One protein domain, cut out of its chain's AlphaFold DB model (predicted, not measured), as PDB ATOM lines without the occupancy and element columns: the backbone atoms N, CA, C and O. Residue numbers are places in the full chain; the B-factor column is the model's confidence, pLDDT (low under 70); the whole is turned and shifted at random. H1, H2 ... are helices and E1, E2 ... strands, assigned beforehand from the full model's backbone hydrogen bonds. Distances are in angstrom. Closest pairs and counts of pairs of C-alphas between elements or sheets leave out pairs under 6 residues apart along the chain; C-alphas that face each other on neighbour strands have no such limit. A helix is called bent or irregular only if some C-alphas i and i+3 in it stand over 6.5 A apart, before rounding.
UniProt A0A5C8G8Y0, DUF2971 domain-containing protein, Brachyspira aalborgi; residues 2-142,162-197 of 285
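What this domain is: This is residues 2 to 142 and 162 to 197 of the 285 residues of the protein "DUF2971 domain-containing protein" of Brachyspira aalborgi (UniProt A0A5C8G8Y0). A small antiparallel sheet of three strands, in the order E3, E8, E5, lies near the middle of a rounded body, with three strand pairs round it: E1 with E4 by one end of E3, E2 with E9 beside E3, and E6 with E7 where E5 runs on. H1 slants over part of one face and packs steeply on H8. The printed part has 177 residues, with nine named helices and nine named strands in the order H1 H2 E1 H3 E2 H4 H5 E3 H6 E4 H7 E5 E6 H8 E7 H9 E8 E9, class mixed. It is compact, with a radius of gyration of the C-alphas of 16.1 A, and spans 43 by 36 by 32 A.

How they stand to each other: H1, residues 2 to 15, is on one face of the sheet of E3, 79 to 85, E8, 181 to 187, and E5, 122 to 125: two layers, a helix over one face, at a height over the sheet of 9.9 A. N 82 and O 184, 2.9 A, and N 124 and O 183, 2.9 A, are within hydrogen-bond range. H1 touches H8, 162 to 169, at a steep tilt of 59 degrees, the same way; the closest C-alphas are those of Ile 9 and Ser 162, 5.1 A. H2, 20 to 24, and H5, 70 to 78, only graze the sheet. E1, 28 to 33, is antiparallel to E4, 104 to 109, with N 31 and O 106 at 2.9 A; E1 comes closest to E3 at C-alphas Tyr 30 and Ser 85, 4.9 A. E2, 47 to 49, is antiparallel to E9, 194 to 196, with N 48 and O 195 at 2.7 A; its C-alpha Phe 48 is 6.3 A from that of Asn 42 in H3, 37 to 45. H4, 63 to 66, touches H8, closest C-alphas Pro 63 and Ile 168, 6.3 A. H6, 91 to 96, and H7, 111 to 116, touch no helix. E6, 127 to 129, is parallel to E7, 171 to 173, with N 172 and O 127 at 2.9 A. H9, 174 to 179, is irregular, C-alphas 175 and 178 being 7.6 A apart. Every O i to N i+4 pair is within hydrogen-bond range in H1, H2, H3, H5, H6, H7 and H8; H9 has 0 of 2, but 2 of 3 O i to N i+3, and H4 is too short for such a pair.

Where its parts are: H1 runs 19.8 A from C-alpha 2 at (82.712, 155.429, 139.361). E3 measures 19.7 A, E8 19.1 A, E4 16.5 A and E1 16.4 A. E9 ends at C-alpha 196, (100.188, 136.952, 128.664).

The domain as a whole: The C-alphas of Leu 44 and Gln 136, the two farthest apart, are 50.5 A apart. Residues 143 to 161 are not printed, a 15.0 A gap in the link from E6 to H8. The link from E2 to H4 is long, 13 residues. Mean pLDDT of the printed part is 84.4; 25 residues are under 70, among them 62 to 68 and 134 to 142.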
ATOM      1  N   ASN A   2      81.702 156.339 139.915       66.50
ATOM      2  CA  ASN A   2      82.712 155.429 139.361       66.50
ATOM      3  C   ASN A   2      83.712 156.049 138.371       66.50
ATOM      4  O   ASN A   2      84.885 155.763 138.499       66.50
ATOM      5  N   ALA A   3      83.337 156.922 137.429       78.75
ATOM      6  CA  ALA A   3      84.294 157.355 136.394       78.75
ATOM      7  C   ALA A   3      85.470 158.207 136.922       78.75
ATOM      8  O   ALA A   3      86.601 158.048 136.468       78.75
ATOM      9  N   GLU A   4      85.202 159.105 137.871       81.88
ATOM     10  CA  GLU A   4      86.225 159.955 138.493       81.88
ATOM     11  C   GLU A   4      87.100 159.152 139.462       81.88
ATOM     12  O   GLU A   4      88.320 159.241 139.399       81.88
ATOM     13  N   PHE A   5      86.490 158.274 140.263       81.19
ATOM     14  CA  PHE A   5      87.219 157.380 141.162       81.19
ATOM     15  C   PHE A   5      88.056 156.339 140.400       81.19
ATOM     16  O   PHE A   5      89.218 156.118 140.717       81.19
ATOM     17  N   ASP A   6      87.527 155.762 139.316       83.50
ATOM     18  CA  ASP A   6      88.263 154.865 138.414       83.50
ATOM     19  C   ASP A   6      89.481 155.563 137.789       83.50
ATOM     20  O   ASP A   6      90.502 154.922 137.529       83.50
ATOM     21  N   LYS A   7      89.368 156.867 137.501       84.69
ATOM     22  CA  LYS A   7      90.474 157.678 136.984       84.69
ATOM     23  C   LYS A   7      91.532 157.895 138.066       84.69
ATOM     24  O   LYS A   7      92.703 157.646 137.795       84.69
ATOM     25  N   GLU A   8      91.110 158.259 139.274       84.75
ATOM     26  CA  GLU A   8      91.980 158.430 140.444       84.75
ATOM     27  C   GLU A   8      92.788 157.153 140.744       84.75
ATOM     28  O   GLU A   8      94.004 157.206 140.914       84.75
ATOM     29  N   ILE A   9      92.144 155.979 140.707       84.25
ATOM     30  CA  ILE A   9      92.808 154.681 140.909       84.25
ATOM     31  C   ILE A   9      93.874 154.431 139.844       84.25
ATOM     32  O   ILE A   9      94.981 154.000 140.164       84.25
ATOM     33  N   LYS A  10      93.560 154.686 138.570       85.62
ATOM     34  CA  LYS A  10      94.509 154.486 137.464       85.62
ATOM     35  C   LYS A  10      95.709 155.422 137.560       85.62
ATOM     36  O   LYS A  10      96.822 154.992 137.262       85.62
ATOM     37  N   GLU A  11      95.493 156.671 137.957       85.38
ATOM     38  CA  GLU A  11      96.565 157.648 138.164       85.38
ATOM     39  C   GLU A  11      97.472 157.217 139.321       85.38
ATOM     40  O   GLU A  11      98.674 157.055 139.115       85.38
ATOM     41  N   ALA A  12      96.895 156.872 140.473       84.06
ATOM     42  CA  ALA A  12      97.639 156.384 141.634       84.06
ATOM     43  C   ALA A  12      98.451 155.106 141.328       84.06
ATOM     44  O   ALA A  12      99.619 154.969 141.699       84.06
ATOM     45  N   LEU A  13      97.861 154.165 140.585       85.12
ATOM     46  CA  LEU A  13      98.530 152.945 140.123       85.12
ATOM     47  C   LEU A  13      99.704 153.247 139.178       85.12
ATOM     48  O   LEU A  13     100.732 152.558 139.216       85.12
ATOM     49  N   LYS A  14      99.571 154.257 138.317       83.69
ATOM     50  CA  LYS A  14     100.635 154.687 137.405       83.69
ATOM     51  C   LYS A  14     101.789 155.335 138.169       83.69
ATOM     52  O   LYS A  14     102.936 154.982 137.914       83.69
ATOM     53  N   GLU A  15     101.491 156.222 139.114       83.19
ATOM     54  CA  GLU A  15     102.492 156.925 139.932       83.19
ATOM     55  C   GLU A  15     103.325 155.971 140.794       83.19
ATOM     56  O   GLU A  15     104.527 156.167 140.953       83.19
ATOM     57  N   LYS A  16     102.712 154.899 141.304       81.25
ATOM     58  CA  LYS A  16     103.378 153.904 142.164       81.25
ATOM     59  C   LYS A  16     104.096 152.788 141.414       81.25
ATOM     60  O   LYS A  16     104.632 151.874 142.043       81.25
ATOM     61  N   THR A  17     104.097 152.819 140.083       81.62
ATOM     62  CA  THR A  17     104.813 151.814 139.297       81.62
ATOM     63  C   THR A  17     106.314 152.079 139.367       81.62
ATOM     64  O   THR A  17     106.787 153.110 138.899       81.62
ATOM     65  N   ILE A  18     107.065 151.138 139.942       75.25
ATOM     66  CA  ILE A  18     108.518 151.251 140.132       75.25
ATOM     67  C   ILE A  18     109.204 150.227 139.236       75.25
ATOM     68  O   ILE A  18     108.997 149.023 139.397       75.25
ATOM     69  N   LEU A  19     110.037 150.706 138.311       80.50
ATOM     70  CA  LEU A  19     110.740 149.858 137.346       80.50
ATOM     71  C   LEU A  19     112.248 149.752 137.595       80.50
ATOM     72  O   LEU A  19     112.831 148.769 137.165       80.50
ATOM     73  N   GLU A  20     112.869 150.665 138.343       84.88
ATOM     74  CA  GLU A  20     114.335 150.738 138.493       84.88
ATOM     75  C   GLU A  20     114.989 149.401 138.902       84.88
ATOM     76  O   GLU A  20     115.902 148.908 138.243       84.88
ATOM     77  N   ASP A  21     114.485 148.748 139.950       85.69
ATOM     78  CA  ASP A  21     114.987 147.437 140.387       85.69
ATOM     79  C   ASP A  21     114.779 146.337 139.327       85.69
ATOM     80  O   ASP A  21     115.583 145.408 139.222       85.69
ATOM     81  N   ILE A  22     113.688 146.414 138.560       86.94
ATOM     82  CA  ILE A  22     113.354 145.460 137.496       86.94
ATOM     83  C   ILE A  22     114.290 145.671 136.306       86.94
ATOM     84  O   ILE A  22     114.815 144.694 135.772       86.94
ATOM     85  N   GLU A  23     114.555 146.921 135.934       88.69
ATOM     86  CA  GLU A  23     115.524 147.314 134.908       88.69
ATOM     87  C   GLU A  23     116.929 146.825 135.272       88.69
ATOM     88  O   GLU A  23     117.579 146.140 134.479       88.69
ATOM     89  N   ASN A  24     117.346 147.058 136.520       90.62
ATOM     90  CA  ASN A  24     118.608 146.562 137.074       90.62
ATOM     91  C   ASN A  24     118.685 145.026 137.104       90.62
ATOM     92  O   ASN A  24     119.775 144.451 137.070       90.62
ATOM     93  N   ASN A  25     117.537 144.344 137.136       90.19
ATOM     94  CA  ASN A  25     117.436 142.889 137.048       90.19
ATOM     95  C   ASN A  25     117.215 142.378 135.609       90.19
ATOM     96  O   ASN A  25     116.787 141.232 135.426       90.19
ATOM     97  N   ASP A  26     117.506 143.191 134.584       92.75
ATOM     98  CA  ASP A  26     117.322 142.855 133.161       92.75
ATOM     99  C   ASP A  26     115.881 142.404 132.863       92.75
ATOM    100  O   ASP A  26     115.645 141.407 132.178       92.75
ATOM    101  N   TYR A  27     114.916 143.097 133.473       92.44
ATOM    102  CA  TYR A  27     113.476 142.872 133.363       92.44
ATOM    103  C   TYR A  27     112.999 141.465 133.753       92.44
ATOM    104  O   TYR A  27     111.886 141.054 133.411       92.44
ATOM    105  N   LYS A  28     113.820 140.710 134.492       95.50
ATOM    106  CA  LYS A  28     113.481 139.354 134.927       95.50
ATOM    107  C   LYS A  28     112.694 139.382 136.218       95.50
ATOM    108  O   LYS A  28     113.117 139.980 137.205       95.50
ATOM    109  N   LEU A  29     111.603 138.633 136.236       96.81
ATOM    110  CA  LEU A  29     110.844 138.345 137.443       96.81
ATOM    111  C   LEU A  29     110.445 136.870 137.480       96.81
ATOM    112  O   LEU A  29     110.302 136.213 136.447       96.81
ATOM    113  N   TYR A  30     110.279 136.347 138.689       97.88
ATOM    114  CA  TYR A  30     110.166 134.917 138.936       97.88
ATOM    115  C   TYR A  30     108.866 134.559 139.651       97.88
ATOM    116  O   TYR A  30     108.469 135.222 140.605       97.88
ATOM    117  N   ASN A  31     108.219 133.469 139.240       97.50
ATOM    118  CA  ASN A  31     107.070 132.900 139.943       97.50
ATOM    119  C   ASN A  31     107.366 131.469 140.393       97.50
ATOM    120  O   ASN A  31     107.603 130.586 139.569       97.50
ATOM    121  N   TYR A  32     107.318 131.237 141.701       97.31
ATOM    122  CA  TYR A  32     107.428 129.905 142.287       97.31
ATOM    123  C   TYR A  32     106.057 129.247 142.330       97.31
ATOM    124  O   TYR A  32     105.078 129.856 142.763       97.31
ATOM    125  N   THR A  33     105.968 128.003 141.870       95.62
ATOM    126  CA  THR A  33     104.687 127.310 141.810       95.62
ATOM    127  C   THR A  33     104.830 125.793 141.820       95.62
ATOM    128  O   THR A  33     105.825 125.218 141.375       95.62
ATOM    129  N   LYS A  34     103.782 125.117 142.287       93.62
ATOM    130  CA  LYS A  34     103.654 123.659 142.204       93.62
ATOM    131  C   LYS A  34     103.398 123.190 140.769       93.62
ATOM    132  O   LYS A  34     102.731 123.855 139.969       93.62
ATOM    133  N   ILE A  35     103.845 121.981 140.448       88.62
ATOM    134  CA  ILE A  35     103.551 121.356 139.156       88.62
ATOM    135  C   ILE A  35     102.186 120.674 139.242       88.62
ATOM    136  O   ILE A  35     101.998 119.675 139.926       88.62
ATOM    137  N   ASN A  36     101.197 121.215 138.536       84.75
ATOM    138  CA  ASN A  36      99.883 120.603 138.411       84.75
ATOM    139  C   ASN A  36      99.259 120.940 137.053       84.75
ATOM    140  O   ASN A  36      99.811 121.661 136.226       84.75
ATOM    141  N   LYS A  37      98.060 120.416 136.815       79.94
ATOM    142  CA  LYS A  37      97.330 120.625 135.565       79.94
ATOM    143  C   LYS A  37      97.142 122.092 135.173       79.94
ATOM    144  O   LYS A  37      97.231 122.405 133.988       79.94
ATOM    145  N   ASN A  38      96.806 122.946 136.134       82.19
ATOM    146  CA  ASN A  38      96.506 124.348 135.879       82.19
ATOM    147  C   ASN A  38      97.792 125.098 135.543       82.19
ATOM    148  O   ASN A  38      97.822 125.797 134.539       82.19
ATOM    149  N   THR A  39      98.875 124.865 136.288       86.62
ATOM    150  CA  THR A  39     100.167 125.510 136.013       86.62
ATOM    151  C   THR A  39     100.754 125.054 134.678       86.62
ATOM    152  O   THR A  39     101.201 125.883 133.893       86.62
ATOM    153  N   ILE A  40     100.629 123.770 134.326       85.81
ATOM    154  CA  ILE A  40     101.010 123.266 132.994       85.81
ATOM    155  C   ILE A  40     100.172 123.922 131.885       85.81
ATOM    156  O   ILE A  40     100.709 124.267 130.834       85.81
ATOM    157  N   ARG A  41      98.855 124.083 132.090       84.25
ATOM    158  CA  ARG A  41      97.970 124.748 131.120       84.25
ATOM    159  C   ARG A  41      98.401 126.195 130.899       84.25
ATOM    160  O   ARG A  41      98.547 126.600 129.754       84.25
ATOM    161  N   ASN A  42      98.626 126.913 131.990       87.12
ATOM    162  CA  ASN A  42      99.051 128.303 132.000       87.12
ATOM    163  C   ASN A  42     100.378 128.481 131.251       87.12
ATOM    164  O   ASN A  42     100.452 129.287 130.338       87.12
ATOM    165  N   ILE A  43     101.379 127.632 131.506       89.81
ATOM    166  CA  ILE A  43     102.660 127.666 130.778       89.81
ATOM    167  C   ILE A  43     102.487 127.389 129.276       89.81
ATOM    168  O   ILE A  43     103.142 128.006 128.438       89.81
ATOM    169  N   LEU A  44     101.623 126.438 128.908       85.88
ATOM    170  CA  LEU A  44     101.360 126.117 127.501       85.88
ATOM    171  C   LEU A  44     100.732 127.288 126.748       85.88
ATOM    172  O   LEU A  44     101.127 127.561 125.609       85.88
ATOM    173  N   ASP A  45      99.766 127.932 127.399       86.19
ATOM    174  CA  ASP A  45      98.997 129.054 126.876       86.19
ATOM    175  C   ASP A  45      99.737 130.409 127.103       86.19
ATOM    176  O   ASP A  45      99.257 131.437 126.643       86.19
ATOM    177  N   GLU A  46     100.914 130.406 127.757       89.06
ATOM    178  CA  GLU A  46     101.673 131.600 128.201       89.06
ATOM    179  C   GLU A  46     100.825 132.576 129.035       89.06
ATOM    180  O   GLU A  46     100.975 133.791 128.967       89.06
ATOM    181  N   GLU A  47      99.915 132.023 129.836       91.75
ATOM    182  CA  GLU A  47      99.012 132.748 130.725       91.75
ATOM    183  C   GLU A  47      99.583 132.790 132.148       91.75
ATOM    184  O   GLU A  47      99.871 131.758 132.754       91.75
ATOM    185  N   PHE A  48      99.671 133.977 132.729       94.25
ATOM    186  CA  PHE A  48      99.928 134.216 134.140       94.25
ATOM    187  C   PHE A  48      98.621 134.583 134.839       94.25
ATOM    188  O   PHE A  48      97.878 135.438 134.363       94.25
ATOM    189  N   TRP A  49      98.316 133.912 135.949       92.00
ATOM    190  CA  TRP A  49      97.059 134.101 136.670       92.00
ATOM    191  C   TRP A  49      97.171 135.231 137.691       92.00
ATOM    192  O   TRP A  49      98.106 135.251 138.489       92.00
ATOM    193  N   LEU A  50      96.175 136.114 137.700       91.69
ATOM    194  CA  LEU A  50      96.006 137.163 138.691       91.69
ATOM    195  C   LEU A  50      94.901 136.760 139.678       91.69
ATOM    196  O   LEU A  50      93.756 136.505 139.296       91.69
ATOM    197  N   GLY A  51      95.258 136.673 140.953       89.69
ATOM    198  CA  GLY A  51      94.367 136.319 142.049       89.69
ATOM    199  C   GLY A  51      93.520 137.493 142.531       89.69
ATOM    200  O   GLY A  51      93.830 138.660 142.302       89.69
ATOM    201  N   HIS A  52      92.435 137.159 143.224       88.69
ATOM    202  CA  HIS A  52      91.669 138.128 143.999       88.69
ATOM    203  C   HIS A  52      92.435 138.454 145.299       88.69
ATOM    204  O   HIS A  52      92.988 137.515 145.882       88.69
ATOM    205  N   PRO A  53      92.446 139.703 145.803       85.19
ATOM    206  CA  PRO A  53      93.138 140.059 147.053       85.19
ATOM    207  C   PRO A  53      92.795 139.143 148.240       85.19
ATOM    208  O   PRO A  53      93.663 138.730 148.993       85.19
ATOM    209  N   ASN A  54      91.541 138.697 148.341       80.06
ATOM    210  CA  ASN A  54      91.100 137.772 149.400       80.06
ATOM    211  C   ASN A  54      91.664 136.335 149.311       80.06
ATOM    212  O   ASN A  54      91.376 135.521 150.185       80.06
ATOM    213  N   THR A  55      92.413 135.984 148.259       81.06
ATOM    214  CA  THR A  55      92.968 134.627 148.050       81.06
ATOM    215  C   THR A  55      94.444 134.496 148.422       81.06
ATOM    216  O   THR A  55      95.052 133.460 148.152       81.06
ATOM    217  N   PHE A  56      95.020 135.539 149.013       78.12
ATOM    218  CA  PHE A  56      96.406 135.555 149.453       78.12
ATOM    219  C   PHE A  56      96.637 134.533 150.571       78.12
ATOM    220  O   PHE A  56      95.726 134.149 151.307       78.12
ATOM    221  N   ASN A  57      97.860 134.014 150.622       68.31
ATOM    222  CA  ASN A  57      98.226 132.875 151.459       68.31
ATOM    223  C   ASN A  57      98.387 133.229 152.938       68.31
ATOM    224  O   ASN A  57      98.296 132.329 153.772       68.31
ATOM    225  N   ASP A  58      98.626 134.499 153.253       68.38
ATOM    226  CA  ASP A  58      98.766 134.974 154.621       68.38
ATOM    227  C   ASP A  58      97.454 135.651 155.076       68.38
ATOM    228  O   ASP A  58      96.928 136.511 154.365       68.38
ATOM    229  N   PRO A  59      96.879 135.273 156.236       61.66
ATOM    230  CA  PRO A  59      95.670 135.895 156.769       61.66
ATOM    231  C   PRO A  59      95.725 137.422 156.876       61.66
ATOM    232  O   PRO A  59      94.657 138.037 156.750       61.66
ATOM    233  N   ILE A  60      96.918 137.994 157.085       65.06
ATOM    234  CA  ILE A  60      97.162 139.436 157.225       65.06
ATOM    235  C   ILE A  60      97.628 140.116 155.924       65.06
ATOM    236  O   ILE A  60      97.869 141.320 155.940       65.06
ATOM    237  N   ASP A  61      97.730 139.392 154.800       70.06
ATOM    238  CA  ASP A  61      98.166 139.929 153.501       70.06
ATOM    239  C   ASP A  61      97.044 139.888 152.440       70.06
ATOM    240  O   ASP A  61      96.436 138.835 152.237       70.06
ATOM    241  N   PRO A  62      96.785 140.996 151.722       67.50
ATOM    242  CA  PRO A  62      97.059 142.357 152.180       67.50
ATOM    243  C   PRO A  62      96.211 142.657 153.430       67.50
ATOM    244  O   PRO A  62      95.118 142.092 153.574       67.50
ATOM    245  N   PRO A  63      96.618 143.600 154.302       68.25
ATOM    246  CA  PRO A  63      95.862 143.977 155.504       68.25
ATOM    247  C   PRO A  63      94.549 144.709 155.190       68.25
ATOM    248  O   PRO A  63      93.931 145.334 156.043       68.25
ATOM    249  N   ILE A  64      94.075 144.588 153.956       67.69
ATOM    250  CA  ILE A  64      92.857 145.179 153.437       67.69
ATOM    251  C   ILE A  64      91.601 144.694 154.162       67.69
ATOM    252  O   ILE A  64      90.593 145.383 154.143       67.69
ATOM    253  N   LYS A  65      91.663 143.545 154.851       63.84
ATOM    254  CA  LYS A  65      90.572 143.064 155.715       63.84
ATOM    255  C   LYS A  65      90.294 143.984 156.908       63.84
ATOM    256  O   LYS A  65      89.257 143.832 157.535       63.84
ATOM    257  N   ILE A  66      91.214 144.893 157.233       64.88
ATOM    258  CA  ILE A  66      91.049 145.894 158.296       64.88
ATOM    259  C   ILE A  66      90.105 147.021 157.836       64.88
ATOM    260  O   ILE A  66      89.524 147.719 158.661       64.88
ATOM    261  N   LEU A  67      89.925 147.188 156.523       67.81
ATOM    262  CA  LEU A  67      89.142 148.263 155.929       67.81
ATOM    263  C   LEU A  67      87.778 147.753 155.457       67.81
ATOM    264  O   LEU A  67      87.695 146.866 154.608       67.81
ATOM    265  N   GLU A  68      86.695 148.328 155.987       66.50
ATOM    266  CA  GLU A  68      85.335 147.817 155.748       66.50
ATOM    267  C   GLU A  68      84.397 148.749 154.964       66.50
ATOM    268  O   GLU A  68      83.254 148.355 154.697       66.50
ATOM    269  N   ASP A  69      84.828 149.946 154.548       76.62
ATOM    270  CA  ASP A  69      83.936 150.842 153.799       76.62
ATOM    271  C   ASP A  69      83.732 150.451 152.324       76.62
ATOM    272  O   ASP A  69      84.437 149.625 151.734       76.62
ATOM    273  N   ASP A  70      82.699 151.045 151.729       80.62
ATOM    274  CA  ASP A  70      82.215 150.696 150.396       80.62
ATOM    275  C   ASP A  70      83.232 150.981 149.283       80.62
ATOM    276  O   ASP A  70      83.262 150.255 148.285       80.62
ATOM    277  N   LYS A  71      84.100 151.993 149.434       77.44
ATOM    278  CA  LYS A  71      85.131 152.311 148.430       77.44
ATOM    279  C   LYS A  71      86.240 151.267 148.444       77.44
ATOM    280  O   LYS A  71      86.684 150.834 147.378       77.44
ATOM    281  N   HIS A  72      86.632 150.813 149.632       77.00
ATOM    282  CA  HIS A  72      87.581 149.715 149.809       77.00
ATOM    283  C   HIS A  72      87.075 148.424 149.165       77.00
ATOM    284  O   HIS A  72      87.763 147.830 148.329       77.00
ATOM    285  N   LYS A  73      85.835 148.033 149.482       80.56
ATOM    286  CA  LYS A  73      85.185 146.857 148.884       80.56
ATOM    287  C   LYS A  73      85.090 146.972 147.368       80.56
ATOM    288  O   LYS A  73      85.409 146.015 146.669       80.56
ATOM    289  N   TYR A  74      84.722 148.146 146.854       83.56
ATOM    290  CA  TYR A  74      84.688 148.392 145.416       83.56
ATOM    291  C   TYR A  74      86.051 148.115 144.776       83.56
ATOM    292  O   TYR A  74      86.125 147.347 143.824       83.56
ATOM    293  N   ILE A  75      87.146 148.656 145.308       81.56
ATOM    294  CA  ILE A  75      88.472 148.445 144.714       81.56
ATOM    295  C   ILE A  75      88.898 146.978 144.773       81.56
ATOM    296  O   ILE A  75      89.335 146.453 143.752       81.56
ATOM    297  N   ILE A  76      88.716 146.300 145.911       82.75
ATOM    298  CA  ILE A  76      89.048 144.872 146.082       82.75
ATOM    299  C   ILE A  76      88.403 144.010 144.993       82.75
ATOM    300  O   ILE A  76      89.073 143.167 144.391       82.75
ATOM    301  N   GLU A  77      87.122 144.245 144.714       85.44
ATOM    302  CA  GLU A  77      86.370 143.471 143.727       85.44
ATOM    303  C   GLU A  77      86.856 143.722 142.287       85.44
ATOM    304  O   GLU A  77      86.840 142.804 141.455       85.44
ATOM    305  N   HIS A  78      87.377 144.923 142.007       86.38
ATOM    306  CA  HIS A  78      87.806 145.376 140.677       86.38
ATOM    307  C   HIS A  78      89.318 145.256 140.413       86.38
ATOM    308  O   HIS A  78      89.774 145.520 139.297       86.38
ATOM    309  N   ILE A  79      90.116 144.807 141.387       86.94
ATOM    310  CA  ILE A  79      91.552 144.547 141.200       86.94
ATOM    311  C   ILE A  79      91.872 143.059 141.138       86.94
ATOM    312  O   ILE A  79      91.283 142.218 141.821       86.94
ATOM    313  N   ARG A  80      92.881 142.713 140.347       89.44
ATOM    314  CA  ARG A  80      93.528 141.401 140.396       89.44
ATOM    315  C   ARG A  80      95.026 141.576 140.550       89.44
ATOM    316  O   ARG A  80      95.601 142.496 139.969       89.44
ATOM    317  N   ILE A  81      95.638 140.684 141.321       90.81
ATOM    318  CA  ILE A  81      97.045 140.784 141.698       90.81
ATOM    319  C   ILE A  81      97.782 139.503 141.333       90.81
ATOM    320  O   ILE A  81      97.309 138.398 141.593       90.81
ATOM    321  N   GLY A  82      98.952 139.650 140.730       93.06
ATOM    322  CA  GLY A  82      99.882 138.558 140.497       93.06
ATOM    323  C   GLY A  82     101.213 138.841 141.171       93.06
ATOM    324  O   GLY A  82     101.787 139.907 140.971       93.06
ATOM    325  N   CYS A  83     101.698 137.881 141.949       94.38
ATOM    326  CA  CYS A  83     102.912 138.028 142.743       94.38
ATOM    327  C   CYS A  83     104.109 137.396 142.028       94.38
ATOM    328  O   CYS A  83     104.069 136.235 141.590       94.38
ATOM    329  N   LEU A  84     105.180 138.169 141.925       96.31
ATOM    330  CA  LEU A  84     106.457 137.783 141.350       96.31
ATOM    331  C   LEU A  84     107.588 138.133 142.321       96.31
ATOM    332  O   LEU A  84     107.417 138.954 143.210       96.31
ATOM    333  N   SER A  85     108.754 137.529 142.143       96.62
ATOM    334  CA  SER A  85     109.955 137.793 142.937       96.62
ATOM    335  C   SER A  85     111.093 138.273 142.044       96.62
ATOM    336  O   SER A  85     111.206 137.838 140.898       96.62
ATOM    337  N   LEU A  86     111.986 139.109 142.576       95.69
ATOM    338  CA  LEU A  86     113.275 139.421 141.939       95.69
ATOM    339  C   LEU A  86     114.297 138.277 142.029       95.69
ATOM    340  O   LEU A  86     115.334 138.328 141.363       95.69
ATOM    341  N   LYS A  87     114.063 137.262 142.867       93.88
ATOM    342  CA  LYS A  87     115.031 136.198 143.164       93.88
ATOM    343  C   LYS A  87     114.475 134.827 142.793       93.88
ATOM    344  O   LYS A  87     113.307 134.540 143.011       93.88
ATOM    345  N   ASN A  88     115.342 133.956 142.278       94.56
ATOM    346  CA  ASN A  88     115.033 132.550 141.984       94.56
ATOM    347  C   ASN A  88     115.850 131.550 142.830       94.56
ATOM    348  O   ASN A  88     115.668 130.335 142.732       94.56
ATOM    349  N   ASN A  89     116.741 132.046 143.689       92.31
ATOM    350  CA  ASN A  89     117.701 131.256 144.458       92.31
ATOM    351  C   ASN A  89     117.451 131.277 145.978       92.31
ATOM    352  O   ASN A  89     118.330 130.906 146.752       92.31
ATOM    353  N   ASN A  90     116.260 131.690 146.421       92.50
ATOM    354  CA  ASN A  90     115.904 131.708 147.838       92.50
ATOM    355  C   ASN A  90     115.327 130.348 148.295       92.50
ATOM    356  O   ASN A  90     114.306 129.890 147.783       92.50
ATOM    357  N   SER A  91     115.970 129.713 149.278       92.44
ATOM    358  CA  SER A  91     115.576 128.412 149.851       92.44
ATOM    359  C   SER A  91     114.164 128.396 150.463       92.44
ATOM    360  O   SER A  91     113.411 127.433 150.271       92.44
ATOM    361  N   LEU A  92     113.778 129.461 151.171       93.50
ATOM    362  CA  LEU A  92     112.455 129.580 151.791       93.50
ATOM    363  C   LEU A  92     111.371 129.690 150.717       93.50
ATOM    364  O   LEU A  92     110.375 128.975 150.788       93.50
ATOM    365  N   MET A  93     111.614 130.462 149.651       94.69
ATOM    366  CA  MET A  93     110.698 130.547 148.503       94.69
ATOM    367  C   MET A  93     110.441 129.180 147.864       94.69
ATOM    368  O   MET A  93     109.294 128.809 147.602       94.69
ATOM    369  N   TRP A  94     111.499 128.392 147.658       95.31
ATOM    370  CA  TRP A  94     111.363 127.028 147.148       95.31
ATOM    371  C   TRP A  94     110.578 126.113 148.102       95.31
ATOM    372  O   TRP A  94     109.807 125.261 147.652       95.31
ATOM    373  N   SER A  95     110.745 126.301 149.413       93.44
ATOM    374  CA  SER A  95     110.055 125.520 150.445       93.44
ATOM    375  C   SER A  95     108.557 125.838 150.507       93.44
ATOM    376  O   SER A  95     107.742 124.914 150.521       93.44
ATOM    377  N   HIS A  96     108.195 127.125 150.504       93.12
ATOM    378  CA  HIS A  96     106.817 127.593 150.676       93.12
ATOM    379  C   HIS A  96     105.990 127.536 149.388       93.12
ATOM    380  O   HIS A  96     104.856 127.059 149.408       93.12
ATOM    381  N   TYR A  97     106.548 127.976 148.257       94.75
ATOM    382  CA  TYR A  97     105.767 128.221 147.036       94.75
ATOM    383  C   TYR A  97     106.000 127.196 145.923       94.75
ATOM    384  O   TYR A  97     105.132 126.995 145.070       94.75
ATOM    385  N   ALA A  98     107.133 126.493 145.939       95.31
ATOM    386  CA  ALA A  98     107.452 125.448 144.965       95.31
ATOM    387  C   ALA A  98     107.318 124.040 145.561       95.31
ATOM    388  O   ALA A  98     108.173 123.185 145.337       95.31
ATOM    389  N   ASP A  99     106.232 123.803 146.303       94.06
ATOM    390  CA  ASP A  99     105.818 122.478 146.790       94.06
ATOM    391  C   ASP A  99     106.939 121.731 147.530       94.06
ATOM    392  O   ASP A  99     107.314 120.618 147.167       94.06
ATOM    393  N   LYS A 100     107.561 122.382 148.523       95.31
ATOM    394  CA  LYS A 100     108.675 121.808 149.299       95.31
ATOM    395  C   LYS A 100     109.829 121.315 148.410       95.31
ATOM    396  O   LYS A 100     110.426 120.272 148.689       95.31
ATOM    397  N   HIS A 101     110.185 122.104 147.392       94.62
ATOM    398  CA  HIS A 101     111.218 121.822 146.378       94.62
ATOM    399  C   HIS A 101     110.839 120.786 145.306       94.62
ATOM    400  O   HIS A 101     111.708 120.404 144.518       94.62
ATOM    401  N   GLU A 102     109.586 120.334 145.240       94.44
ATOM    402  CA  GLU A 102     109.089 119.421 144.191       94.44
ATOM    403  C   GLU A 102     108.457 120.157 142.995       94.44
ATOM    404  O   GLU A 102     108.174 119.553 141.959       94.44
ATOM    405  N   GLY A 103     108.234 121.464 143.133       95.88
ATOM    406  CA  GLY A 103     107.666 122.345 142.121       95.88
ATOM    407  C   GLY A 103     108.701 122.973 141.185       95.88
ATOM    408  O   GLY A 103     109.754 122.417 140.877       95.88
ATOM    409  N   MET A 104     108.390 124.169 140.694       97.25
ATOM    410  CA  MET A 104     109.215 124.901 139.735       97.25
ATOM    411  C   MET A 104     109.206 126.406 139.999       97.25
ATOM    412  O   MET A 104     108.322 126.934 140.670       97.25
ATOM    413  N   CYS A 105     110.181 127.091 139.417       98.00
ATOM    414  CA  CYS A 105     110.285 128.539 139.358       98.00
ATOM    415  C   CYS A 105     110.293 128.958 137.880       98.00
ATOM    416  O   CYS A 105     111.116 128.472 137.099       98.00
ATOM    417  N   ILE A 106     109.341 129.798 137.483       98.12
ATOM    418  CA  ILE A 106     109.166 130.287 136.113       98.12
ATOM    419  C   ILE A 106     109.789 131.676 136.024       98.12
ATOM    420  O   ILE A 106     109.426 132.551 136.803       98.12
ATOM    421  N   GLU A 107     110.707 131.871 135.086       97.94
ATOM    422  CA  GLU A 107     111.319 133.162 134.770       97.94
ATOM    423  C   GLU A 107     110.578 133.811 133.602       97.94
ATOM    424  O   GLU A 107     110.466 133.215 132.521       97.94
ATOM    425  N   TYR A 108     110.123 135.042 133.814       97.25
ATOM    426  CA  TYR A 108     109.523 135.889 132.791       97.25
ATOM    427  C   TYR A 108     110.494 136.984 132.364       97.25
ATOM    428  O   TYR A 108     111.263 137.482 133.184       97.25
ATOM    429  N   ASP A 109     110.436 137.355 131.087       94.44
ATOM    430  CA  ASP A 109     111.178 138.489 130.527       94.44
ATOM    431  C   ASP A 109     110.213 139.633 130.237       94.44
ATOM    432  O   ASP A 109     109.496 139.621 129.241       94.44
ATOM    433  N   LEU A 110     110.120 140.597 131.143       92.69
ATOM    434  CA  LEU A 110     109.050 141.584 131.085       92.69
ATOM    435  C   LEU A 110     109.365 142.794 130.209       92.69
ATOM    436  O   LEU A 110     108.532 143.692 130.156       92.69
ATOM    437  N   LYS A 111     110.505 142.825 129.512       91.19
ATOM    438  CA  LYS A 111     110.958 144.005 128.768       91.19
ATOM    439  C   LYS A 111     109.920 144.491 127.748       91.19
ATOM    440  O   LYS A 111     109.284 145.521 127.952       91.19
ATOM    441  N   ASP A 112     109.660 143.687 126.719       90.12
ATOM    442  CA  ASP A 112     108.707 144.034 125.653       90.12
ATOM    443  C   ASP A 112     107.260 144.100 126.179       90.12
ATOM    444  O   ASP A 112     106.416 144.853 125.684       90.12
ATOM    445  N   PHE A 113     106.959 143.290 127.203       88.81
ATOM    446  CA  PHE A 113     105.642 143.253 127.832       88.81
ATOM    447  C   PHE A 113     105.306 144.585 128.501       88.81
ATOM    448  O   PHE A 113     104.194 145.087 128.324       88.81
ATOM    449  N   LEU A 114     106.246 145.155 129.257       86.38
ATOM    450  CA  LEU A 114     106.043 146.413 129.961       86.38
ATOM    451  C   LEU A 114     105.919 147.571 128.989       86.38
ATOM    452  O   LEU A 114     104.958 148.325 129.110       86.38
ATOM    453  N   GLU A 115     106.790 147.639 127.982       83.75
ATOM    454  CA  GLU A 115     106.713 148.637 126.908       83.75
ATOM    455  C   GLU A 115     105.340 148.627 126.214       83.75
ATOM    456  O   GLU A 115     104.747 149.675 125.965       83.75
ATOM    457  N   SER A 116     104.779 147.437 125.972       83.44
ATOM    458  CA  SER A 116     103.484 147.277 125.293       83.44
ATOM    459  C   SER A 116     102.260 147.523 126.187       83.44
ATOM    460  O   SER A 116     101.144 147.635 125.678       83.44
ATOM    461  N   ASN A 117     102.425 147.564 127.514       78.31
ATOM    462  CA  ASN A 117     101.321 147.656 128.481       78.31
ATOM    463  C   ASN A 117     101.421 148.873 129.415       78.31
ATOM    464  O   ASN A 117     100.720 148.919 130.431       78.31
ATOM    465  N   ILE A 118     102.246 149.865 129.065       72.94
ATOM    466  CA  ILE A 118     102.390 151.120 129.816       72.94
ATOM    467  C   ILE A 118     101.007 151.732 130.080       72.94
ATOM    468  O   ILE A 118     100.216 151.949 129.163       72.94
ATOM    469  N   GLY A 119     100.704 152.000 131.353       68.88
ATOM    470  CA  GLY A 119      99.445 152.622 131.785       68.88
ATOM    471  C   GLY A 119      98.231 151.686 131.873       68.88
ATOM    472  O   GLY A 119      97.204 152.098 132.405       68.88
ATOM    473  N   ASN A 120      98.334 150.435 131.411       71.56
ATOM    474  CA  ASN A 120      97.278 149.419 131.553       71.56
ATOM    475  C   ASN A 120      97.523 148.461 132.725       71.56
ATOM    476  O   ASN A 120      96.608 147.764 133.171       71.56
ATOM    477  N   ILE A 121      98.775 148.372 133.164       79.94
ATOM    478  CA  ILE A 121      99.242 147.465 134.202       79.94
ATOM    479  C   ILE A 121     100.205 148.239 135.087       79.94
ATOM    480  O   ILE A 121     101.043 148.985 134.579       79.94
ATOM    481  N   SER A 122     100.108 148.005 136.390       88.25
ATOM    482  CA  SER A 122     101.033 148.566 137.365       88.25
ATOM    483  C   SER A 122     101.839 147.470 138.014       88.25
ATOM    484  O   SER A 122     101.296 146.437 138.405       88.25
ATOM    485  N   ILE A 123     103.144 147.696 138.121       90.75
ATOM    486  CA  ILE A 123     104.048 146.811 138.844       90.75
ATOM    487  C   ILE A 123     104.567 147.559 140.057       90.75
ATOM    488  O   ILE A 123     105.257 148.567 139.928       90.75
ATOM    489  N   ILE A 124     104.214 147.056 141.232       90.69
ATOM    490  CA  ILE A 124     104.477 147.724 142.498       90.69
ATOM    491  C   ILE A 124     105.392 146.847 143.337       90.69
ATOM    492  O   ILE A 124     105.148 145.650 143.508       90.69
ATOM    493  N   LYS A 125     106.459 147.455 143.850       92.25
ATOM    494  CA  LYS A 125     107.354 146.833 144.821       92.25
ATOM    495  C   LYS A 125     106.625 146.670 146.150       92.25
ATOM    496  O   LYS A 125     106.001 147.617 146.623       92.25
ATOM    497  N   VAL A 126     106.720 145.492 146.756       91.25
ATOM    498  CA  VAL A 126     106.147 145.270 148.086       91.25
ATOM    499  C   VAL A 126     107.002 145.952 149.155       91.25
ATOM    500  O   VAL A 126     108.223 145.789 149.199       91.25
ATOM    501  N   ASN A 127     106.329 146.698 150.025       88.62
ATOM    502  CA  ASN A 127     106.871 147.336 151.210       88.62
ATOM    503  C   ASN A 127     106.697 146.409 152.414       88.62
ATOM    504  O   ASN A 127     105.608 145.903 152.683       88.62
ATOM    505  N   TYR A 128     107.782 146.195 153.151       88.75
ATOM    506  CA  TYR A 128     107.824 145.255 154.264       88.75
ATOM    507  C   TYR A 128     107.906 145.997 155.599       88.75
ATOM    508  O   TYR A 128     108.843 146.769 155.805       88.75
ATOM    509  N   THR A 129     106.959 145.747 156.505       87.00
ATOM    510  CA  THR A 129     106.855 146.424 157.812       87.00
ATOM    511  C   THR A 129     106.512 145.440 158.929       87.00
ATOM    512  O   THR A 129     105.888 144.409 158.685       87.00
ATOM    513  N   GLU A 130     106.939 145.744 160.153       85.94
ATOM    514  CA  GLU A 130     106.564 144.997 161.365       85.94
ATOM    515  C   GLU A 130     105.214 145.468 161.925       85.94
ATOM    516  O   GLU A 130     104.476 144.693 162.526       85.94
ATOM    517  N   GLU A 131     104.858 146.727 161.668       79.00
ATOM    518  CA  GLU A 131     103.671 147.376 162.216       79.00
ATOM    519  C   GLU A 131     102.845 147.996 161.089       79.00
ATOM    520  O   GLU A 131     103.352 148.811 160.312       79.00
ATOM    521  N   ILE A 132     101.569 147.612 161.018       75.31
ATOM    522  CA  ILE A 132     100.566 148.217 160.129       75.31
ATOM    523  C   ILE A 132      99.666 149.182 160.901       75.31
ATOM    524  O   ILE A 132      99.175 150.133 160.312       75.31
ATOM    525  N   ILE A 133      99.459 148.972 162.200       71.75
ATOM    526  CA  ILE A 133      98.658 149.839 163.070       71.75
ATOM    527  C   ILE A 133      99.561 150.304 164.214       71.75
ATOM    528  O   ILE A 133     100.261 149.484 164.803       71.75
ATOM    529  N   ASN A 134      99.575 151.605 164.505       69.06
ATOM    530  CA  ASN A 134     100.315 152.141 165.648       69.06
ATOM    531  C   ASN A 134      99.539 151.963 166.969       69.06
ATOM    532  O   ASN A 134      98.368 151.593 166.979       69.06
ATOM    533  N   GLU A 135     100.169 152.279 168.101       66.56
ATOM    534  CA  GLU A 135      99.547 152.162 169.432       66.56
ATOM    535  C   GLU A 135      98.254 152.987 169.592       66.56
ATOM    536  O   GLU A 135      97.431 152.694 170.456       66.56
ATOM    537  N   GLN A 136      98.052 154.005 168.751       64.69
ATOM    538  CA  GLN A 136      96.856 154.848 168.735       64.69
ATOM    539  C   GLN A 136      95.749 154.317 167.806       64.69
ATOM    540  O   GLN A 136      94.702 154.952 167.694       64.69
ATOM    541  N   GLY A 137      95.948 153.171 167.145       61.00
ATOM    542  CA  GLY A 137      94.965 152.570 166.238       61.00
ATOM    543  C   GLY A 137      95.004 153.102 164.800       61.00
ATOM    544  O   GLY A 137      94.157 152.722 163.995       61.00
ATOM    545  N   ASN A 138      95.980 153.944 164.448       63.00
ATOM    546  CA  ASN A 138      96.115 154.516 163.108       63.00
ATOM    547  C   ASN A 138      96.938 153.606 162.194       63.00
ATOM    548  O   ASN A 138      97.967 153.066 162.606       63.00
ATOM    549  N   ILE A 139      96.532 153.495 160.927       66.62
ATOM    550  CA  ILE A 139      97.255 152.706 159.928       66.62
ATOM    551  C   ILE A 139      98.579 153.412 159.567       66.62
ATOM    552  O   ILE A 139      98.599 154.519 159.031       66.62
ATOM    553  N   LYS A 140      99.709 152.760 159.852       63.78
ATOM    554  CA  LYS A 140     101.079 153.192 159.553       63.78
ATOM    555  C   LYS A 140     101.475 152.738 158.149       63.78
ATOM    556  O   LYS A 140     102.180 151.749 157.960       63.78
ATOM    557  N   ILE A 141     101.026 153.475 157.144       60.62
ATOM    558  CA  ILE A 141     101.428 153.242 155.756       60.62
ATOM    559  C   ILE A 141     102.796 153.889 155.496       60.62
ATOM    560  O   ILE A 141     102.947 155.109 155.585       60.62
ATOM    561  N   HIS A 142     103.808 153.077 155.162       52.72
ATOM    562  CA  HIS A 142     105.108 153.586 154.715       52.72
ATOM    563  C   HIS A 142     104.972 154.205 153.322       52.72
ATOM    564  O   HIS A 142     104.713 153.515 152.336       52.72
ATOM    565  N   SER A 162      92.345 156.130 146.928       72.62
ATOM    566  CA  SER A 162      93.005 155.224 145.989       72.62
ATOM    567  C   SER A 162      94.483 154.988 146.314       72.62
ATOM    568  O   SER A 162      94.966 153.860 146.216       72.62
ATOM    569  N   ASN A 163      95.212 156.029 146.719       76.25
ATOM    570  CA  ASN A 163      96.619 155.911 147.080       76.25
ATOM    571  C   ASN A 163      96.803 155.105 148.369       76.25
ATOM    572  O   ASN A 163      97.628 154.191 148.379       76.25
ATOM    573  N   GLU A 164      96.014 155.390 149.405       76.88
ATOM    574  CA  GLU A 164      96.018 154.637 150.668       76.88
ATOM    575  C   GLU A 164      95.835 153.135 150.419       76.88
ATOM    576  O   GLU A 164      96.602 152.292 150.888       76.88
ATOM    577  N   LEU A 165      94.867 152.803 149.571       75.44
ATOM    578  CA  LEU A 165      94.569 151.433 149.193       75.44
ATOM    579  C   LEU A 165      95.704 150.721 148.487       75.44
ATOM    580  O   LEU A 165      96.008 149.574 148.805       75.44
ATOM    581  N   ILE A 166      96.321 151.376 147.510       79.31
ATOM    582  CA  ILE A 166      97.434 150.777 146.779       79.31
ATOM    583  C   ILE A 166      98.617 150.544 147.719       79.31
ATOM    584  O   ILE A 166      99.284 149.517 147.601       79.31
ATOM    585  N   ASP A 167      98.844 151.435 148.688       80.94
ATOM    586  CA  ASP A 167      99.872 151.208 149.702       80.94
ATOM    587  C   ASP A 167      99.568 149.975 150.550       80.94
ATOM    588  O   ASP A 167     100.440 149.121 150.720       80.94
ATOM    589  N   ILE A 168      98.326 149.821 151.003       80.62
ATOM    590  CA  ILE A 168      97.866 148.645 151.754       80.62
ATOM    591  C   ILE A 168      98.034 147.367 150.933       80.62
ATOM    592  O   ILE A 168      98.562 146.374 151.425       80.62
ATOM    593  N   LEU A 169      97.665 147.398 149.653       83.69
ATOM    594  CA  LEU A 169      97.849 146.287 148.716       83.69
ATOM    595  C   LEU A 169      99.314 145.989 148.403       83.69
ATOM    596  O   LEU A 169      99.610 144.913 147.887       83.69
ATOM    597  N   SER A 170     100.219 146.920 148.681       87.06
ATOM    598  CA  SER A 170     101.663 146.752 148.518       87.06
ATOM    599  C   SER A 170     102.389 146.504 149.840       87.06
ATOM    600  O   SER A 170     103.601 146.344 149.822       87.06
ATOM    601  N   THR A 171     101.687 146.438 150.972       86.75
ATOM    602  CA  THR A 171     102.295 146.236 152.293       86.75
ATOM    603  C   THR A 171     102.216 144.772 152.714       86.75
ATOM    604  O   THR A 171     101.173 144.136 152.585       86.75
ATOM    605  N   LYS A 172     103.317 144.241 153.251       87.81
ATOM    606  CA  LYS A 172     103.423 142.867 153.757       87.81
ATOM    607  C   LYS A 172     104.254 142.820 155.041       87.81
ATOM    608  O   LYS A 172     105.073 143.704 155.292       87.81
ATOM    609  N   SER A 173     104.062 141.779 155.853       88.25
ATOM    610  CA  SER A 173     104.869 141.563 157.061       88.25
ATOM    611  C   SER A 173     106.362 141.456 156.730       88.25
ATOM    612  O   SER A 173     106.752 140.799 155.757       88.25
ATOM    613  N   LYS A 174     107.200 142.077 157.570       90.44
ATOM    614  CA  LYS A 174     108.667 142.061 157.473       90.44
ATOM    615  C   LYS A 174     109.257 140.654 157.444       90.44
ATOM    616  O   LYS A 174     110.275 140.442 156.787       90.44
ATOM    617  N   GLU A 175     108.585 139.679 158.052       91.44
ATOM    618  CA  GLU A 175     108.994 138.270 158.037       91.44
ATOM    619  C   GLU A 175     109.131 137.709 156.616       91.44
ATOM    620  O   GLU A 175     109.967 136.841 156.377       91.44
ATOM    621  N   TRP A 176     108.371 138.244 155.657       92.44
ATOM    622  CA  TRP A 176     108.379 137.835 154.252       92.44
ATOM    623  C   TRP A 176     109.299 138.697 153.366       92.44
ATOM    624  O   TRP A 176     109.278 138.574 152.142       92.44
ATOM    625  N   GLU A 177     110.152 139.562 153.928       94.06
ATOM    626  CA  GLU A 177     111.037 140.444 153.139       94.06
ATOM    627  C   GLU A 177     111.991 139.679 152.208       94.06
ATOM    628  O   GLU A 177     112.426 140.182 151.161       94.06
ATOM    629  N   TYR A 178     112.308 138.435 152.564       92.75
ATOM    630  CA  TYR A 178     113.164 137.564 151.770       92.75
ATOM    631  C   TYR A 178     112.577 137.224 150.391       92.75
ATOM    632  O   TYR A 178     113.327 136.791 149.510       92.75
ATOM    633  N   GLU A 179     111.269 137.420 150.185       94.94
ATOM    634  CA  GLU A 179     110.604 137.170 148.907       94.94
ATOM    635  C   GLU A 179     110.997 138.183 147.830       94.94
ATOM    636  O   GLU A 179     110.956 137.840 146.648       94.94
ATOM    637  N   LYS A 180     111.394 139.410 148.212       95.12
ATOM    638  CA  LYS A 180     111.655 140.526 147.280       95.12
ATOM    639  C   LYS A 180     110.534 140.639 146.235       95.12
ATOM    640  O   LYS A 180     110.784 140.564 145.028       95.12
ATOM    641  N   GLU A 181     109.307 140.715 146.742       95.50
ATOM    642  CA  GLU A 181     108.065 140.583 145.989       95.50
ATOM    643  C   GLU A 181     107.755 141.848 145.177       95.50
ATOM    644  O   GLU A 181     107.928 142.981 145.631       95.50
ATOM    645  N   TYR A 182     107.259 141.622 143.968       94.44
ATOM    646  CA  TYR A 182     106.657 142.602 143.083       94.44
ATOM    647  C   TYR A 182     105.250 142.140 142.724       94.44
ATOM    648  O   TYR A 182     105.041 140.992 142.318       94.44
ATOM    649  N   ARG A 183     104.281 143.041 142.855       93.06
ATOM    650  CA  ARG A 183     102.871 142.798 142.553       93.06
ATOM    651  C   ARG A 183     102.520 143.444 141.228       93.06
ATOM    652  O   ARG A 183     102.587 144.661 141.087       93.06
ATOM    653  N   ILE A 184     102.109 142.626 140.266       91.75
ATOM    654  CA  ILE A 184     101.388 143.101 139.091       91.75
ATOM    655  C   ILE A 184      99.943 143.341 139.519       91.75
ATOM    656  O   ILE A 184      99.234 142.380 139.818       91.75
ATOM    657  N   ILE A 185      99.510 144.597 139.532       89.56
ATOM    658  CA  ILE A 185      98.137 144.992 139.837       89.56
ATOM    659  C   ILE A 185      97.439 145.387 138.544       89.56
ATOM    660  O   ILE A 185      97.930 146.204 137.760       89.56
ATOM    661  N   LYS A 186      96.266 144.795 138.330       87.75
ATOM    662  CA  LYS A 186      95.403 145.104 137.199       87.75
ATOM    663  C   LYS A 186      94.033 145.536 137.686       87.75
ATOM    664  O   LYS A 186      93.357 144.771 138.371       87.75
ATOM    665  N   TYR A 187      93.646 146.746 137.301       85.94
ATOM    666  CA  TYR A 187      92.348 147.336 137.597       85.94
ATOM    667  C   TYR A 187      91.392 147.124 136.418       85.94
ATOM    668  O   TYR A 187      91.719 147.484 135.284       85.94
ATOM    669  N   PHE A 188      90.226 146.521 136.650       77.19
ATOM    670  CA  PHE A 188      89.243 146.230 135.606       77.19
ATOM    671  C   PHE A 188      87.815 146.533 136.047       77.19
ATOM    672  O   PHE A 188      87.436 146.188 137.156       77.19
ATOM    673  N   ASN A 189      86.979 146.959 135.094       58.62
ATOM    674  CA  ASN A 189      85.520 147.008 135.276       58.62
ATOM    675  C   ASN A 189      84.799 145.742 134.766       58.62
ATOM    676  O   ASN A 189      83.603 145.609 134.986       58.62
ATOM    677  N   ASN A 190      85.507 144.847 134.059       56.31
ATOM    678  CA  ASN A 190      85.159 143.455 133.719       56.31
ATOM    679  C   ASN A 190      86.137 142.964 132.641       56.31
ATOM    680  O   ASN A 190      86.083 143.466 131.522       56.31
ATOM    681  N   ASN A 191      87.041 142.027 132.961       64.19
ATOM    682  CA  ASN A 191      87.749 141.170 131.999       64.19
ATOM    683  C   ASN A 191      88.677 140.159 132.700       64.19
ATOM    684  O   ASN A 191      88.923 140.231 133.898       64.19
ATOM    685  N   SER A 192      89.146 139.194 131.907       76.19
ATOM    686  CA  SER A 192      89.944 138.014 132.266       76.19
ATOM    687  C   SER A 192      91.000 138.200 133.373       76.19
ATOM    688  O   SER A 192      91.847 139.087 133.296       76.19
ATOM    689  N   ASN A 193      91.043 137.257 134.322       87.06
ATOM    690  CA  ASN A 193      92.042 137.159 135.400       87.06
ATOM    691  C   ASN A 193      93.428 136.667 134.920       87.06
ATOM    692  O   ASN A 193      94.188 136.107 135.709       87.06
ATOM    693  N   VAL A 194      93.757 136.793 133.632       88.94
ATOM    694  CA  VAL A 194      95.057 136.361 133.099       88.94
ATOM    695  C   VAL A 194      95.784 137.465 132.342       88.94
ATOM    696  O   VAL A 194      95.170 138.350 131.741       88.94
ATOM    697  N   LEU A 195      97.111 137.377 132.366       90.25
ATOM    698  CA  LEU A 195      98.038 138.154 131.551       90.25
ATOM    699  C   LEU A 195      98.881 137.231 130.690       90.25
ATOM    700  O   LEU A 195      99.231 136.139 131.120       90.25
ATOM    701  N   ASN A 196      99.245 137.679 129.495       91.56
ATOM    702  CA  ASN A 196     100.188 136.952 128.664       91.56
ATOM    703  C   ASN A 196     101.605 137.407 129.000       91.56
ATOM    704  O   ASN A 196     102.030 138.464 128.540       91.56
ATOM    705  N   LEU A 197     102.306 136.632 129.832       93.12
ATOM    706  CA  LEU A 197     103.689 136.924 130.206       93.12
ATOM    707  C   LEU A 197     104.646 136.000 129.439       93.12
ATOM    708  O   LEU A 197     104.493 134.776 129.511       93.12
TER     709      LEU A 197